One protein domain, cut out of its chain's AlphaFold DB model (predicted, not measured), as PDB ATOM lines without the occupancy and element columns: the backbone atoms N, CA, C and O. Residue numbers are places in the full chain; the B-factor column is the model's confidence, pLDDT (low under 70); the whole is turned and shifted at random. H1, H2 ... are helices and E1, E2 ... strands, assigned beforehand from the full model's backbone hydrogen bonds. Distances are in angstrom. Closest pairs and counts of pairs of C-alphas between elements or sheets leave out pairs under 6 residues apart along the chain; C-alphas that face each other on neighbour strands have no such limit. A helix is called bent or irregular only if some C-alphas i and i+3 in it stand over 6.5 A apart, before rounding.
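AT A GLANCE: This is residues 50 to 178 of the 179 residues of an uncharacterized protein of Pseudomonas sp. RW407 (UniProt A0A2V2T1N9). The model is an elongated row of helices, H1, H2, H3 and H6, each touching the next, with H7 beyond H6 at one end and residues 50 to 68, without a named element, at the H1 end. H4, the short strand E1, the long link after it and H5 lie over one side of this row, and residues 161 to 166 stick out. The printed part has 129 residues, with seven named helices and one named strand in the order H1, H2, H3, H4, E1, H5, H6, H7. It is mostly helix, and E1 pairs with no named strand. The whole is compact, with a radius of gyration of the C-alphas of 15.3 A and spans of 51 by 30 by 25 A.

IN THESE COORDINATES: H1, residues 69 to 76, begins with C-alpha 69 at (56.731, 64.389, 151.719) and is 10.3 A long. H2 is residues 82 to 96, 14.7 A, and H3 is residues 99 to 110, 16.3 A. H4 is residues 112 to 115, E1 residues 116 to 119 and H5 residues 131 to 136. H6, residues 142 to 161, is the longest at 27.1 A and begins with C-alpha 142 at (80.835, 73.013, 150.465). H7, residues 169 to 176, ends with C-alpha 176 at (84.919, 71.122, 128.389). Three helices are irregular: C-alphas 92 and 95 of H2 are 9.1 A apart, 132 and 135 of H5 7.1 A, and 147 and 150 of H6 7.6 A. H6 has a kink of 59 degrees near residue 149.

HOW THE PARTS SIT: H1 and H2 form a helical hairpin at a shallow tilt of 32 degrees, opposite ways; their closest C-alphas are those of Ala 76 and Arg 88, 4.8 A apart. H3 touches H2 with residues 101 to 106 alone, closest at C-alphas Leu 87 and Ala 105, 5.5 A, and only just about perpendicular at 71 degrees. H3 and H6 touch at a steep tilt of 50 degrees, opposite ways, closest at C-alphas Arg 100 and Ala 156, 5.0 A. H6 touches H4 with residues 142 to 145 alone, closest at C-alphas Phe 115 and Arg 144, 6.3 A. H6 and H7 only just touch, with 3 pairs of C-alphas within 8 A, about perpendicular at 78 degrees; the closest are those of Phe 155 and Phe 172, 6.9 A. H5 touches no helix. Every O i to N i+4 pair is within hydrogen-bond range in H1, H3 and H7, against 7 of 11 in H2, 14 of 16 in H6 and 0 of 2 in H5, where 2 of 3 O i to N i+3 pairs are; H4 is too short for an i+4 pair.

THE WHOLE: The two C-alphas farthest apart, those of Asn 64 and Leu 178, are 52.9 A apart. The printed part has no cut, and the link from E1 to H5, 11 residues, is long. The mean pLDDT of the printed part is 93.1, and residue 178 is under 70.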
ATOM      1  N   VAL A  50      56.518  59.505 150.203       90.50
ATOM      2  CA  VAL A  50      57.770  59.252 149.490       90.50
ATOM      3  C   VAL A  50      57.820  57.790 149.048       90.50
ATOM      4  O   VAL A  50      57.590  56.877 149.846       90.50
ATOM      5  N   VAL A  51      58.151  57.577 147.776       83.69
ATOM      6  CA  VAL A  51      58.375  56.251 147.191       83.69
ATOM      7  C   VAL A  51      59.819  55.812 147.460       83.69
ATOM      8  O   VAL A  51      60.724  56.641 147.465       83.69
ATOM      9  N   ASP A  52      60.027  54.513 147.694       82.12
ATOM     10  CA  ASP A  52      61.351  53.891 147.861       82.12
ATOM     11  C   ASP A  52      62.224  54.537 148.957       82.12
ATOM     12  O   ASP A  52      63.331  55.021 148.726       82.12
ATOM     13  N   ILE A  53      61.704  54.522 150.185       83.81
ATOM     14  CA  ILE A  53      62.385  55.011 151.390       83.81
ATOM     15  C   ILE A  53      63.612  54.137 151.680       83.81
ATOM     16  O   ILE A  53      63.493  52.920 151.817       83.81
ATOM     17  N   ASP A  54      64.774  54.772 151.818       85.56
ATOM     18  CA  ASP A  54      66.017  54.093 152.176       85.56
ATOM     19  C   ASP A  54      65.985  53.615 153.643       85.56
ATOM     20  O   ASP A  54      65.536  54.330 154.547       85.56
ATOM     21  N   GLU A  55      66.481  52.403 153.896       88.38
ATOM     22  CA  GLU A  55      66.480  51.768 155.220       88.38
ATOM     23  C   GLU A  55      67.347  52.523 156.240       88.38
ATOM     24  O   GLU A  55      67.176  52.336 157.450       88.38
ATOM     25  N   ILE A  56      68.235  53.404 155.767       92.12
ATOM     26  CA  ILE A  56      69.087  54.263 156.599       92.12
ATOM     27  C   ILE A  56      68.299  55.322 157.388       92.12
ATOM     28  O   ILE A  56      68.833  55.893 158.341       92.12
ATOM     29  N   ILE A  57      67.053  55.625 157.009       92.94
ATOM     30  CA  ILE A  57      66.229  56.646 157.673       92.94
ATOM     31  C   ILE A  57      65.781  56.141 159.050       92.94
ATOM     32  O   ILE A  57      65.401  54.982 159.213       92.94
ATOM     33  N   ASP A  58      65.829  57.008 160.062       93.12
ATOM     34  CA  ASP A  58      65.430  56.655 161.424       93.12
ATOM     35  C   ASP A  58      63.917  56.407 161.523       93.12
ATOM     36  O   ASP A  58      63.101  57.246 161.133       93.12
ATOM     37  N   ASP A  59      63.538  55.272 162.117       91.06
ATOM     38  CA  ASP A  59      62.151  54.802 162.198       91.06
ATOM     39  C   ASP A  59      61.202  55.809 162.875       91.06
ATOM     40  O   ASP A  59      59.993  55.766 162.656       91.06
ATOM     41  N   ARG A  60      61.712  56.758 163.673       89.75
ATOM     42  CA  ARG A  60      60.896  57.819 164.296       89.75
ATOM     43  C   ARG A  60      60.297  58.799 163.287       89.75
ATOM     44  O   ARG A  60      59.316  59.464 163.618       89.75
ATOM     45  N   PHE A  61      60.874  58.900 162.092       87.56
ATOM     46  CA  PHE A  61      60.329  59.690 160.985       87.56
ATOM     47  C   PHE A  61      59.285  58.910 160.178       87.56
ATOM     48  O   PHE A  61      58.549  59.503 159.391       87.56
ATOM     49  N   LEU A  62      59.182  57.598 160.401       89.19
ATOM     50  CA  LEU A  62      58.296  56.717 159.660       89.19
ATOM     51  C   LEU A  62      56.981  56.504 160.414       89.19
ATOM     52  O   LEU A  62      56.936  56.075 161.566       89.19
ATOM     53  N   LYS A  63      55.864  56.749 159.732       86.31
ATOM     54  CA  LYS A  63      54.515  56.417 160.203       86.31
ATOM     55  C   LYS A  63      54.043  55.189 159.441       86.31
ATOM     56  O   LYS A  63      53.826  55.253 158.238       86.31
ATOM     57  N   ASN A  64      53.899  54.061 160.138       85.19
ATOM     58  CA  ASN A  64      53.571  52.763 159.528       85.19
ATOM     59  C   ASN A  64      54.558  52.350 158.416       85.19
ATOM     60  O   ASN A  64      54.146  51.814 157.391       85.19
ATOM     61  N   GLY A  65      55.852  52.640 158.604       84.81
ATOM     62  CA  GLY A  65      56.895  52.361 157.610       84.81
ATOM     63  C   GLY A  65      56.916  53.327 156.423       84.81
ATOM     64  O   GLY A  65      57.620  53.071 155.455       84.81
ATOM     65  N   LYS A  66      56.153  54.423 156.482       89.88
ATOM     66  CA  LYS A  66      56.062  55.415 155.411       89.88
ATOM     67  C   LYS A  66      56.536  56.786 155.862       89.88
ATOM     68  O   LYS A  66      56.323  57.170 157.012       89.88
ATOM     69  N   LEU A  67      57.113  57.540 154.939       93.19
ATOM     70  CA  LEU A  67      57.572  58.905 155.137       93.19
ATOM     71  C   LEU A  67      56.687  59.830 154.304       93.19
ATOM     72  O   LEU A  67      56.547  59.632 153.098       93.19
ATOM     73  N   SER A  68      56.072  60.820 154.945       93.88
ATOM     74  CA  SER A  68      55.320  61.844 154.215       93.88
ATOM     75  C   SER A  68      56.278  62.840 153.566       93.88
ATOM     76  O   SER A  68      57.347  63.124 154.121       93.88
ATOM     77  N   LEU A  69      55.897  63.411 152.421       94.50
ATOM     78  CA  LEU A  69      56.731  64.389 151.719       94.50
ATOM     79  C   LEU A  69      57.039  65.603 152.610       94.50
ATOM     80  O   LEU A  69      58.171  66.089 152.633       94.50
ATOM     81  N   ILE A  70      56.064  66.075 153.393       94.31
ATOM     82  CA  ILE A  70      56.277  67.180 154.336       94.31
ATOM     83  C   ILE A  70      57.328  66.845 155.402       94.31
ATOM     84  O   ILE A  70      58.191  67.683 155.676       94.31
ATOM     85  N   ASP A  71      57.285  65.645 155.990       93.44
ATOM     86  CA  ASP A  71      58.243  65.228 157.018       93.44
ATOM     87  C   ASP A  71      59.652  65.107 156.398       93.44
ATOM     88  O   ASP A  71      60.621  65.604 156.977       93.44
ATOM     89  N   ALA A  72      59.756  64.555 155.182       95.00
ATOM     90  CA  ALA A  72      61.009  64.445 154.429       95.00
ATOM     91  C   ALA A  72      61.631  65.813 154.109       95.00
ATOM     92  O   ALA A  72      62.794  66.063 154.430       95.00
ATOM     93  N   LEU A  73      60.864  66.727 153.505       94.69
ATOM     94  CA  LEU A  73      61.361  68.048 153.105       94.69
ATOM     95  C   LEU A  73      61.670  68.938 154.311       94.69
ATOM     96  O   LEU A  73      62.623  69.716 154.275       94.69
ATOM     97  N   THR A  74      60.910  68.800 155.400       93.56
ATOM     98  CA  THR A  74      61.196  69.512 156.652       93.56
ATOM     99  C   THR A  74      62.491  69.013 157.289       93.56
ATOM    100  O   THR A  74      63.283  69.830 157.751       93.56
ATOM    101  N   ALA A  75      62.736  67.698 157.288       93.88
ATOM    102  CA  ALA A  75      63.987  67.118 157.775       93.88
ATOM    103  C   ALA A  75      65.185  67.464 156.869       93.88
ATOM    104  O   ALA A  75      66.297  67.676 157.354       93.88
ATOM    105  N   ALA A  76      64.963  67.571 155.557       95.25
ATOM    106  CA  ALA A  76      65.996  67.963 154.606       95.25
ATOM    107  C   ALA A  76      66.396  69.440 154.718       95.25
ATOM    108  O   ALA A  76      67.536  69.790 154.419       95.25
ATOM    109  N   TYR A  77      65.477  70.315 155.123       94.25
ATOM    110  CA  TYR A  77      65.678  71.758 155.072       94.25
ATOM    111  C   TYR A  77      66.865  72.235 155.922       94.25
ATOM    112  O   TYR A  77      66.905  72.059 157.139       94.25
ATOM    113  N   HIS A  78      67.808  72.923 155.272       92.00
ATOM    114  CA  HIS A  78      68.951  73.576 155.899       92.00
ATOM    115  C   HIS A  78      68.978  75.062 155.515       92.00
ATOM    116  O   HIS A  78      69.245  75.420 154.368       92.00
ATOM    117  N   SER A  79      68.710  75.944 156.482       85.00
ATOM    118  CA  SER A  79      68.412  77.362 156.225       85.00
ATOM    119  C   SER A  79      69.577  78.195 155.692       85.00
ATOM    120  O   SER A  79      69.348  79.237 155.081       85.00
ATOM    121  N   GLU A  80      70.814  77.785 155.965       87.38
ATOM    122  CA  GLU A  80      72.015  78.548 155.592       87.38
ATOM    123  C   GLU A  80      72.674  78.019 154.317       87.38
ATOM    124  O   GLU A  80      73.361  78.766 153.632       87.38
ATOM    125  N   GLU A  81      72.399  76.764 153.955       90.88
ATOM    126  CA  GLU A  81      73.112  76.054 152.891       90.88
ATOM    127  C   GLU A  81      72.102  75.354 151.973       90.88
ATOM    128  O   GLU A  81      71.743  74.191 152.197       90.88
ATOM    129  N   PRO A  82      71.614  76.036 150.920       91.06
ATOM    130  CA  PRO A  82      70.625  75.470 150.003       91.06
ATOM    131  C   PRO A  82      71.087  74.161 149.356       91.06
ATOM    132  O   PRO A  82      70.275  73.277 149.088       91.06
ATOM    133  N   ILE A  83      72.393  74.006 149.130       94.94
ATOM    134  CA  ILE A  83      72.950  72.773 148.577       94.94
ATOM    135  C   ILE A  83      72.826  71.596 149.550       94.94
ATOM    136  O   ILE A  83      72.503  70.495 149.111       94.94
ATOM    137  N   LEU A  84      72.976  71.822 150.862       95.81
ATOM    138  CA  LEU A  84      72.723  70.785 151.864       95.81
ATOM    139  C   LEU A  84      71.259  70.364 151.855       95.81
ATOM    140  O   LEU A  84      70.989  69.170 151.927       95.81
ATOM    141  N   THR A  85      70.330  71.309 151.675       96.06
ATOM    142  CA  THR A  85      68.908  70.968 151.510       96.06
ATOM    143  C   THR A  85      68.722  69.991 150.352       96.06
ATOM    144  O   THR A  85      68.123  68.939 150.532       96.06
ATOM    145  N   LYS A  86      69.315  70.268 149.183       96.19
ATOM    146  CA  LYS A  86      69.209  69.384 148.009       96.19
ATOM    147  C   LYS A  86      69.835  68.010 148.239       96.19
ATOM    148  O   LYS A  86      69.239  67.004 147.870       96.19
ATOM    149  N   LEU A  87      71.020  67.959 148.848       97.19
ATOM    150  CA  LEU A  87      71.701  66.696 149.149       97.19
ATOM    151  C   LEU A  87      70.913  65.857 150.156       97.19
ATOM    152  O   LEU A  87      70.789  64.653 149.974       97.19
ATOM    153  N   ARG A  88      70.327  66.482 151.180       96.75
ATOM    154  CA  ARG A  88      69.460  65.788 152.137       96.75
ATOM    155  C   ARG A  88      68.171  65.306 151.478       96.75
ATOM    156  O   ARG A  88      67.792  64.158 151.684       96.75
ATOM    157  N   THR A  89      67.536  66.130 150.643       96.44
ATOM    158  CA  THR A  89      66.348  65.721 149.880       96.44
ATOM    159  C   THR A  89      66.654  64.534 148.973       96.44
ATOM    160  O   THR A  89      65.818  63.652 148.865       96.44
ATOM    161  N   TYR A  90      67.850  64.442 148.382       95.88
ATOM    162  CA  TYR A  90      68.233  63.279 147.573       95.88
ATOM    163  C   TYR A  90      68.142  61.954 148.349       95.88
ATOM    164  O   TYR A  90      67.678  60.965 147.793       95.88
ATOM    165  N   TYR A  91      68.534  61.946 149.628       94.81
ATOM    166  CA  TYR A  91      68.421  60.768 150.497       94.81
ATOM    167  C   TYR A  91      66.995  60.525 151.006       94.81
ATOM    168  O   TYR A  91      66.582  59.382 151.143       94.81
ATOM    169  N   LEU A  92      66.257  61.592 151.325       94.88
ATOM    170  CA  LEU A  92      64.965  61.478 152.014       94.88
ATOM    171  C   LEU A  92      63.757  61.403 151.078       94.88
ATOM    172  O   LEU A  92      62.721  60.893 151.482       94.88
ATOM    173  N   ALA A  93      63.860  61.982 149.886       94.62
ATOM    174  CA  ALA A  93      62.790  62.112 148.903       94.62
ATOM    175  C   ALA A  93      63.383  62.460 147.526       94.62
ATOM    176  O   ALA A  93      63.139  63.544 146.992       94.62
ATOM    177  N   GLY A  94      64.196  61.566 146.951       91.94
ATOM    178  CA  GLY A  94      64.890  61.814 145.679       91.94
ATOM    179  C   GLY A  94      63.956  62.224 144.532       91.94
ATOM    180  O   GLY A  94      64.311  63.077 143.718       91.94
ATOM    181  N   ASP A  95      62.727  61.707 144.521       91.00
ATOM    182  CA  ASP A  95      61.700  62.042 143.525       91.00
ATOM    183  C   ASP A  95      61.154  63.475 143.648       91.00
ATOM    184  O   ASP A  95      60.601  64.014 142.689       91.00
ATOM    185  N   ALA A  96      61.349  64.131 144.797       93.12
ATOM    186  CA  ALA A  96      60.985  65.533 144.995       93.12
ATOM    187  C   ALA A  96      61.995  66.508 144.363       93.12
ATOM    188  O   ALA A  96      61.734  67.711 144.289       93.12
ATOM    189  N   LEU A  97      63.154  66.015 143.910       95.25
ATOM    190  CA  LEU A  97      64.137  66.808 143.179       95.25
ATOM    191  C   LEU A  97      63.837  66.800 141.680       95.25
ATOM    192  O   LEU A  97      63.512  65.772 141.084       95.25
ATOM    193  N   SER A  98      64.068  67.936 141.020       95.88
ATOM    194  CA  SER A  98      64.079  67.951 139.557       95.88
ATOM    195  C   SER A  98      65.159  67.011 139.003       95.88
ATOM    196  O   SER A  98      66.145  66.693 139.673       95.88
ATOM    197  N   TYR A  99      65.030  66.602 137.736       95.50
ATOM    198  CA  TYR A  99      66.030  65.749 137.084       95.50
ATOM    199  C   TYR A  99      67.455  66.312 137.212       95.50
ATOM    200  O   TYR A  99      68.393  65.587 137.542       95.50
ATOM    201  N   ARG A 100      67.627  67.619 136.981       96.69
ATOM    202  CA  ARG A 100      68.944  68.261 137.065       96.69
ATOM    203  C   ARG A 100      69.496  68.246 138.481       96.69
ATOM    204  O   ARG A 100      70.675  67.965 138.657       96.69
ATOM    205  N   GLU A 101      68.660  68.512 139.476       97.31
ATOM    206  CA  GLU A 101      69.077  68.477 140.879       97.31
ATOM    207  C   GLU A 101      69.471  67.070 141.310       97.31
ATOM    208  O   GLU A 101      70.503  66.908 141.954       97.31
ATOM    209  N   ASN A 102      68.728  66.056 140.863       96.44
ATOM    210  CA  ASN A 102      69.093  64.654 141.032       96.44
ATOM    211  C   ASN A 102      70.472  64.343 140.432       96.44
ATOM    212  O   ASN A 102      71.310  63.713 141.079       96.44
ATOM    213  N   VAL A 103      70.748  64.811 139.209       97.12
ATOM    214  CA  VAL A 103      72.063  64.626 138.575       97.12
ATOM    215  C   VAL A 103      73.167  65.333 139.362       97.12
ATOM    216  O   VAL A 103      74.224  64.735 139.567       97.12
ATOM    217  N   ILE A 104      72.941  66.564 139.824       97.88
ATOM    218  CA  ILE A 104      73.923  67.324 140.612       97.88
ATOM    219  C   ILE A 104      74.209  66.617 141.939       97.88
ATOM    220  O   ILE A 104      75.366  66.310 142.219       97.88
ATOM    221  N   ALA A 105      73.171  66.300 142.719       97.50
ATOM    222  CA  ALA A 105      73.307  65.641 144.015       97.50
ATOM    223  C   ALA A 105      74.044  64.305 143.880       97.50
ATOM    224  O   ALA A 105      75.053  64.074 144.544       97.50
ATOM    225  N   ARG A 106      73.628  63.468 142.925       96.00
ATOM    226  CA  ARG A 106      74.305  62.204 142.636       96.00
ATOM    227  C   ARG A 106      75.758  62.411 142.202       96.00
ATOM    228  O   ARG A 106      76.630  61.639 142.579       96.00
ATOM    229  N   THR A 107      76.050  63.437 141.409       97.19
ATOM    230  CA  THR A 107      77.429  63.706 140.980       97.19
ATOM    231  C   THR A 107      78.319  64.045 142.171       97.19
ATOM    232  O   THR A 107      79.400  63.472 142.278       97.19
ATOM    233  N   ILE A 108      77.829  64.889 143.084       97.69
ATOM    234  CA  ILE A 108      78.531  65.271 144.314       97.69
ATOM    235  C   ILE A 108      78.809  64.045 145.192       97.69
ATOM    236  O   ILE A 108      79.942  63.837 145.616       97.69
ATOM    237  N   LEU A 109      77.791  63.214 145.431       96.00
ATOM    238  CA  LEU A 109      77.882  62.079 146.356       96.00
ATOM    239  C   LEU A 109      78.754  60.931 145.828       96.00
ATOM    240  O   LEU A 109      79.431  60.268 146.606       96.00
ATOM    241  N   TYR A 110      78.754  60.696 144.512       95.06
ATOM    242  CA  TYR A 110      79.417  59.533 143.906       95.06
ATOM    243  C   TYR A 110      80.776  59.835 143.255       95.06
ATOM    244  O   TYR A 110      81.370  58.928 142.671       95.06
ATOM    245  N   HIS A 111      81.279  61.070 143.345       95.12
ATOM    246  CA  HIS A 111      82.625  61.433 142.880       95.12
ATOM    247  C   HIS A 111      83.429  62.124 143.997       95.12
ATOM    248  O   HIS A 111      83.694  63.334 143.939       95.12
ATOM    249  N   PRO A 112      83.804  61.375 145.054       93.50
ATOM    250  CA  PRO A 112      84.499  61.923 146.216       93.50
ATOM    251  C   PRO A 112      85.851  62.556 145.865       93.50
ATOM    252  O   PRO A 112      86.317  63.432 146.593       93.50
ATOM    253  N   GLU A 113      86.472  62.178 144.747       94.69
ATOM    254  CA  GLU A 113      87.726  62.763 144.274       94.69
ATOM    255  C   GLU A 113      87.631  64.276 144.005       94.69
ATOM    256  O   GLU A 113      88.639  64.972 144.116       94.69
ATOM    257  N   PHE A 114      86.432  64.796 143.714       94.81
ATOM    258  CA  PHE A 114      86.201  66.231 143.510       94.81
ATOM    259  C   PHE A 114      85.617  66.913 144.751       94.81
ATOM    260  O   PHE A 114      85.992  68.041 145.070       94.81
ATOM    261  N   PHE A 115      84.714  66.236 145.468       97.06
ATOM    262  CA  PHE A 115      83.824  66.898 146.431       97.06
ATOM    263  C   PHE A 115      83.976  66.455 147.883       97.06
ATOM    264  O   PHE A 115      83.290  67.008 148.740       97.06
ATOM    265  N   SER A 116      84.854  65.495 148.188       96.12
ATOM    266  CA  SER A 116      85.085  65.076 149.576       96.12
ATOM    267  C   SER A 116      85.665  66.205 150.435       96.12
ATOM    268  O   SER A 116      86.432  67.055 149.968       96.12
ATOM    269  N   GLY A 117      85.281  66.210 151.710       95.75
ATOM    270  CA  GLY A 117      85.726  67.183 152.702       95.75
ATOM    271  C   GLY A 117      85.305  66.794 154.111       95.75
ATOM    272  O   GLY A 117      85.050  65.625 154.383       95.75
ATOM    273  N   ASP A 118      85.202  67.790 154.991       95.25
ATOM    274  CA  ASP A 118      84.909  67.586 156.412       95.25
ATOM    275  C   ASP A 118      83.455  67.912 156.789       95.25
ATOM    276  O   ASP A 118      83.044  67.675 157.925       95.25
ATOM    277  N   GLN A 119      82.630  68.432 155.882       95.88
ATOM    278  CA  GLN A 119      81.255  68.794 156.220       95.88
ATOM    279  C   GLN A 119      80.348  67.558 156.227       95.88
ATOM    280  O   GLN A 119      80.289  66.805 155.255       95.88
ATOM    281  N   GLU A 120      79.614  67.360 157.321       95.62
ATOM    282  CA  GLU A 120      78.572  66.334 157.418       95.62
ATOM    283  C   GLU A 120      77.310  66.785 156.671       95.62
ATOM    284  O   GLU A 120      76.885  67.936 156.807       95.62
ATOM    285  N   ILE A 121      76.690  65.873 155.913       96.31
ATOM    286  CA  ILE A 121      75.375  66.108 155.297       96.31
ATOM    287  C   ILE A 121      74.282  66.008 156.362       96.31
ATOM    288  O   ILE A 121      73.409  66.870 156.424       96.31
ATOM    289  N   PHE A 122      74.363  65.002 157.234       95.38
ATOM    290  CA  PHE A 122      73.479  64.812 158.381       95.38
ATOM    291  C   PHE A 122      74.306  64.739 159.657       95.38
ATOM    292  O   PHE A 122      75.289  64.005 159.717       95.38
ATOM    293  N   SER A 123      73.886  65.465 160.688       92.12
ATOM    294  CA  SER A 123      74.481  65.351 162.012       92.12
ATOM    295  C   SER A 123      73.779  64.264 162.821       92.12
ATOM    296  O   SER A 123      72.548  64.202 162.866       92.12
ATOM    297  N   ALA A 124      74.546  63.483 163.588       91.06
ATOM    298  CA  ALA A 124      74.001  62.507 164.539       91.06
ATOM    299  C   ALA A 124      72.993  63.123 165.530       91.06
ATOM    300  O   ALA A 124      72.064  62.461 165.990       91.06
ATOM    301  N   LYS A 125      73.132  64.419 165.840       91.25
ATOM    302  CA  LYS A 125      72.221  65.142 166.741       91.25
ATOM    303  C   LYS A 125      70.819  65.317 166.160       91.25
ATOM    304  O   LYS A 125      69.859  65.362 166.925       91.25
ATOM    305  N   GLU A 126      70.714  65.434 164.839       90.44
ATOM    306  CA  GLU A 126      69.444  65.628 164.134       90.44
ATOM    307  C   GLU A 126      68.625  64.347 164.100       90.44
ATOM    308  O   GLU A 126      67.398  64.414 164.038       90.44
ATOM    309  N   LYS A 127      69.289  63.186 164.233       92.56
ATOM    310  CA  LYS A 127      68.613  61.905 164.433       92.56
ATOM    311  C   LYS A 127      67.687  61.514 163.265       92.56
ATOM    312  O   LYS A 127      66.745  60.763 163.488       92.56
ATOM    313  N   ILE A 128      67.960  62.054 162.070       94.12
ATOM    314  CA  ILE A 128      67.229  61.825 160.809       94.12
ATOM    315  C   ILE A 128      67.639  60.493 160.173       94.12
ATOM    316  O   ILE A 128      66.796  59.740 159.695       94.12
ATOM    317  N   ILE A 129      68.941  60.215 160.185       95.44
ATOM    318  CA  ILE A 129      69.549  58.969 159.719       95.44
ATOM    319  C   ILE A 129      69.923  58.140 160.950       95.44
ATOM    320  O   ILE A 129      70.341  58.707 161.968       95.44
ATOM    321  N   LYS A 130      69.781  56.817 160.852       94.50
ATOM    322  CA  LYS A 130      70.238  55.849 161.854       94.50
ATOM    323  C   LYS A 130      71.724  56.053 162.139       94.50
ATOM    324  O   LYS A 130      72.526  56.204 161.218       94.50
ATOM    325  N   GLU A 131      72.097  56.087 163.416       92.75
ATOM    326  CA  GLU A 131      73.460  56.439 163.838       92.75
ATOM    327  C   GLU A 131      74.492  55.458 163.269       92.75
ATOM    328  O   GLU A 131      75.556  55.863 162.798       92.75
ATOM    329  N   GLU A 132      74.130  54.179 163.215       93.62
ATOM    330  CA  GLU A 132      74.916  53.117 162.608       93.62
ATOM    331  C   GLU A 132      75.129  53.294 161.101       93.62
ATOM    332  O   GLU A 132      76.141  52.816 160.611       93.62
ATOM    333  N   CYS A 133      74.269  54.017 160.377       94.50
ATOM    334  CA  CYS A 133      74.374  54.230 158.926       94.50
ATOM    335  C   CYS A 133      75.095  55.537 158.556       94.50
ATOM    336  O   CYS A 133      75.427  55.753 157.393       94.50
ATOM    337  N   LEU A 134      75.388  56.422 159.519       92.69
ATOM    338  CA  LEU A 134      76.013  57.724 159.234       92.69
ATOM    339  C   LEU A 134      77.374  57.610 158.536       92.69
ATOM    340  O   LEU A 134      77.744  58.491 157.765       92.69
ATOM    341  N   HIS A 135      78.112  56.528 158.787       91.88
ATOM    342  CA  HIS A 135      79.418  56.283 158.173       91.88
ATOM    343  C   HIS A 135      79.343  55.965 156.667       91.88
ATOM    344  O   HIS A 135      80.363  56.044 155.983       91.88
ATOM    345  N   GLU A 136      78.161  55.617 156.152       92.00
ATOM    346  CA  GLU A 136      77.922  55.343 154.730       92.00
ATOM    347  C   GLU A 136      77.718  56.632 153.921       92.00
ATOM    348  O   GLU A 136      77.875  56.645 152.698       92.00
ATOM    349  N   ILE A 137      77.396  57.737 154.599       94.44
ATOM    350  CA  ILE A 137      77.148  59.031 153.971       94.44
ATOM    351  C   ILE A 137      78.480  59.782 153.844       94.44
ATOM    352  O   ILE A 137      79.143  60.050 154.851       94.44
ATOM    353  N   PRO A 138      78.899  60.157 152.621       94.75
ATOM    354  CA  PRO A 138      80.163  60.843 152.428       94.75
ATOM    355  C   PRO A 138      80.127  62.230 153.069       94.75
ATOM    356  O   PRO A 138      79.128  62.954 153.015       94.75
ATOM    357  N   ARG A 139      81.269  62.631 153.625       96.69
ATOM    358  CA  ARG A 139      81.510  64.021 154.018       96.69
ATOM    359  C   ARG A 139      81.948  64.826 152.804       96.69
ATOM    360  O   ARG A 139      82.681  64.330 151.944       96.69
ATOM    361  N   ILE A 140      81.500  66.071 152.739       97.31
ATOM    362  CA  ILE A 140      81.633  66.922 151.557       97.31
ATOM    363  C   ILE A 140      82.409  68.205 151.856       97.31
ATOM    364  O   ILE A 140      82.587  68.601 153.005       97.31
ATOM    365  N   ASN A 141      82.866  68.879 150.807       97.62
ATOM    366  CA  ASN A 141      83.437  70.215 150.875       97.62
ATOM    367  C   ASN A 141      82.491  71.211 150.185       97.62
ATOM    368  O   ASN A 141      82.389  71.229 148.958       97.62
ATOM    369  N   LEU A 142      81.800  72.035 150.979       96.00
ATOM    370  CA  LEU A 142      80.835  73.013 150.465       96.00
ATOM    371  C   LEU A 142      81.484  74.085 149.582       96.00
ATOM    372  O   LEU A 142      80.891  74.469 148.576       96.00
ATOM    373  N   GLU A 143      82.705  74.517 149.905       95.81
ATOM    374  CA  GLU A 143      83.435  75.521 149.121       95.81
ATOM    375  C   GLU A 143      83.747  74.988 147.719       95.81
ATOM    376  O   GLU A 143      83.397  75.621 146.726       95.81
ATOM    377  N   ARG A 144      84.283  73.765 147.619       96.06
ATOM    378  CA  ARG A 144      84.552  73.120 146.321       96.06
ATOM    379  C   ARG A 144      83.289  72.913 145.496       96.06
ATOM    380  O   ARG A 144      83.314  73.054 144.273       96.06
ATOM    381  N   ILE A 145      82.180  72.560 146.149       97.00
ATOM    382  CA  ILE A 145      80.889  72.416 145.471       97.00
ATOM    383  C   ILE A 145      80.425  73.771 144.928       97.00
ATOM    384  O   ILE A 145      79.987  73.840 143.780       97.00
ATOM    385  N   ALA A 146      80.547  74.842 145.716       95.56
ATOM    386  CA  ALA A 146      80.191  76.190 145.288       95.56
ATOM    387  C   ALA A 146      81.047  76.654 144.098       95.56
ATOM    388  O   ALA A 146      80.498  77.126 143.102       95.56
ATOM    389  N   GLU A 147      82.365  76.441 144.150       96.12
ATOM    390  CA  GLU A 147      83.295  76.742 143.050       96.12
ATOM    391  C   GLU A 147      82.955  75.961 141.773       96.12
ATOM    392  O   GLU A 147      83.042  76.486 140.663       96.12
ATOM    393  N   SER A 148      82.500  74.715 141.921       96.00
ATOM    394  CA  SER A 148      82.188  73.826 140.800       96.00
ATOM    395  C   SER A 148      80.747  73.949 140.296       96.00
ATOM    396  O   SER A 148      80.394  73.283 139.319       96.00
ATOM    397  N   MET A 149      79.899  74.780 140.914       95.94
ATOM    398  CA  MET A 149      78.450  74.772 140.672       95.94
ATOM    399  C   MET A 149      78.089  75.017 139.203       95.94
ATOM    400  O   MET A 149      77.274  74.294 138.636       95.94
ATOM    401  N   SER A 150      78.763  75.961 138.541       95.88
ATOM    402  CA  SER A 150      78.531  76.245 137.117       95.88
ATOM    403  C   SER A 150      78.809  75.026 136.221       95.88
ATOM    404  O   SER A 150      78.052  74.727 135.290       95.88
ATOM    405  N   SER A 151      79.864  74.267 136.530       96.44
ATOM    406  CA  SER A 151      80.205  73.048 135.791       96.44
ATOM    407  C   SER A 151      79.237  71.895 136.092       96.44
ATOM    408  O   SER A 151      78.885  71.141 135.186       96.44
ATOM    409  N   LEU A 152      78.748  71.787 137.335       97.25
ATOM    410  CA  LEU A 152      77.736  70.810 137.750       97.25
ATOM    411  C   LEU A 152      76.399  71.060 137.043       97.25
ATOM    412  O   LEU A 152      75.796  70.127 136.511       97.25
ATOM    413  N   GLU A 153      75.958  72.315 136.973       97.06
ATOM    414  CA  GLU A 153      74.757  72.711 136.233       97.06
ATOM    415  C   GLU A 153      74.893  72.420 134.733       97.06
ATOM    416  O   GLU A 153      73.974  71.873 134.114       97.06
ATOM    417  N   SER A 154      76.061  72.718 134.155       96.88
ATOM    418  CA  SER A 154      76.366  72.426 132.750       96.88
ATOM    419  C   SER A 154      76.353  70.923 132.470       96.88
ATOM    420  O   SER A 154      75.757  70.479 131.484       96.88
ATOM    421  N   PHE A 155      76.930  70.122 133.366       97.12
ATOM    422  CA  PHE A 155      76.897  68.667 133.275       97.12
ATOM    423  C   PHE A 155      75.469  68.120 133.383       97.12
ATOM    424  O   PHE A 155      75.065  67.276 132.582       97.12
ATOM    425  N   ALA A 156      74.665  68.629 134.318       97.25
ATOM    426  CA  ALA A 156      73.271  68.223 134.467       97.25
ATOM    427  C   ALA A 156      72.441  68.537 133.214       97.25
ATOM    428  O   ALA A 156      71.702  67.677 132.726       97.25
ATOM    429  N   ALA A 157      72.622  69.724 132.631       97.00
ATOM    430  CA  ALA A 157      71.997  70.091 131.364       97.00
ATOM    431  C   ALA A 157      72.481  69.210 130.196       97.00
ATOM    432  O   ALA A 157      71.683  68.820 129.340       97.00
ATOM    433  N   PHE A 158      73.768  68.849 130.161       96.19
ATOM    434  CA  PHE A 158      74.310  67.912 129.177       96.19
ATOM    435  C   PHE A 158      73.656  66.530 129.297       96.19
ATOM    436  O   PHE A 158      73.228  65.966 128.287       96.19
ATOM    437  N   LYS A 159      73.521  65.998 130.517       96.44
ATOM    438  CA  LYS A 159      72.876  64.703 130.780       96.44
ATOM    439  C   LYS A 159      71.391  64.707 130.439       96.44
ATOM    440  O   LYS A 159      70.884  63.691 129.980       96.44
ATOM    441  N   GLU A 160      70.700  65.823 130.653       95.75
ATOM    442  CA  GLU A 160      69.287  65.985 130.293       95.75
ATOM    443  C   GLU A 160      69.085  65.940 128.774       95.75
ATOM    444  O   GLU A 160      68.195  65.253 128.281       95.75
ATOM    445  N   LYS A 161      69.958  66.613 128.017       95.62
ATOM    446  CA  LYS A 161      69.926  66.596 126.546       95.62
ATOM    447  C   LYS A 161      70.386  65.260 125.956       95.62
ATOM    448  O   LYS A 161      69.981  64.911 124.851       95.62
ATOM    449  N   ASN A 162      71.220  64.512 126.682       94.75
ATOM    450  CA  ASN A 162      71.845  63.279 126.206       94.75
ATOM    451  C   ASN A 162      71.610  62.085 127.155       94.75
ATOM    452  O   ASN A 162      72.573  61.478 127.633       94.75
ATOM    453  N   PRO A 163      70.353  61.672 127.403       91.44
ATOM    454  CA  PRO A 163      70.029  60.688 128.442       91.44
ATOM    455  C   PRO A 163      70.626  59.295 128.182       91.44
ATOM    456  O   PRO A 163      70.867  58.530 129.114       91.44
ATOM    457  N   LYS A 164      70.906  58.955 126.917       92.31
ATOM    458  CA  LYS A 164      71.496  57.661 126.529       92.31
ATOM    459  C   LYS A 164      73.018  57.611 126.701       92.31
ATOM    460  O   LYS A 164      73.581  56.517 126.717       92.31
ATOM    461  N   LEU A 165      73.691  58.760 126.816       90.94
ATOM    462  CA  LEU A 165      75.144  58.808 126.963       90.94
ATOM    463  C   LEU A 165      75.540  58.545 128.418       90.94
ATOM    464  O   LEU A 165      75.165  59.273 129.342       90.94
ATOM    465  N   LYS A 166      76.352  57.506 128.625       88.25
ATOM    466  CA  LYS A 166      76.924  57.143 129.929       88.25
ATOM    467  C   LYS A 166      78.238  57.890 130.200       88.25
ATOM    468  O   LYS A 166      79.226  57.271 130.562       88.25
ATOM    469  N   THR A 167      78.237  59.208 130.021       91.44
ATOM    470  CA  THR A 167      79.391  60.068 130.330       91.44
ATOM    471  C   THR A 167      79.486  60.305 131.835       91.44
ATOM    472  O   THR A 167      78.470  60.637 132.464       91.44
ATOM    473  N   LYS A 168      80.684  60.128 132.399       93.44
ATOM    474  CA  LYS A 168      81.010  60.481 133.792       93.44
ATOM    475  C   LYS A 168      81.343  61.966 133.919       93.44
ATOM    476  O   LYS A 168      81.714  62.608 132.940       93.44
ATOM    477  N   TYR A 169      81.269  62.508 135.131       95.31
ATOM    478  CA  TYR A 169      81.559  63.925 135.358       95.31
ATOM    479  C   TYR A 169      83.013  64.289 135.013       95.31
ATOM    480  O   TYR A 169      83.254  65.258 134.301       95.31
ATOM    481  N   SER A 170      83.979  63.448 135.390       94.00
ATOM    482  CA  SER A 170      85.393  63.640 135.038       94.00
ATOM    483  C   SER A 170      85.669  63.614 133.529       94.00
ATOM    484  O   SER A 170      86.559  64.309 133.048       94.00
ATOM    485  N   GLU A 171      84.914  62.823 132.762       93.69
ATOM    486  CA  GLU A 171      85.003  62.800 131.296       93.69
ATOM    487  C   GLU A 171      84.417  64.075 130.692       93.69
ATOM    488  O   GLU A 171      84.998  64.631 129.766       93.69
ATOM    489  N   PHE A 172      83.297  64.551 131.239       94.62
ATOM    490  CA  PHE A 172      82.687  65.810 130.829       94.62
ATOM    491  C   PHE A 172      83.622  67.002 131.060       94.62
ATOM    492  O   PHE A 172      83.785  67.814 130.156       94.62
ATOM    493  N   LEU A 173      84.288  67.073 132.220       93.19
ATOM    494  CA  LEU A 173      85.255  68.139 132.502       93.19
ATOM    495  C   LEU A 173      86.390  68.162 131.470       93.19
ATOM    496  O   LEU A 173      86.690  69.212 130.918       93.19
ATOM    497  N   LYS A 174      86.942  66.995 131.113       92.19
ATOM    498  CA  LYS A 174      87.983  66.899 130.075       92.19
ATOM    499  C   LYS A 174      87.509  67.354 128.697       92.19
ATOM    500  O   LYS A 174      88.305  67.875 127.931       92.19
ATOM    501  N   MET A 175      86.242  67.113 128.354       88.50
ATOM    502  CA  MET A 175      85.672  67.591 127.090       88.50
ATOM    503  C   MET A 175      85.511  69.111 127.095       88.50
ATOM    504  O   MET A 175      85.767  69.738 126.079       88.50
ATOM    505  N   ALA A 176      85.117  69.685 128.233       82.81
ATOM    506  CA  ALA A 176      84.919  71.122 128.389       82.81
ATOM    507  C   ALA A 176      86.234  71.922 128.473       82.81
ATOM    508  O   ALA A 176      86.238  73.095 128.133       82.81
ATOM    509  N   GLU A 177      87.337  71.309 128.914       70.06
ATOM    510  CA  GLU A 177      88.679  71.920 128.930       70.06
ATOM    511  C   GLU A 177      89.363  71.953 127.549       70.06
ATOM    512  O   GLU A 177      90.411  72.583 127.398       70.06
ATOM    513  N   LEU A 178      88.822  71.236 126.558       55.84
ATOM    514  CA  LEU A 178      89.354  71.183 125.191       55.84
ATOM    515  C   LEU A 178      88.754  72.254 124.257       55.84
ATOM    516  O   LEU A 178      89.198  72.344 123.110       55.84
TER     517      LEU A 178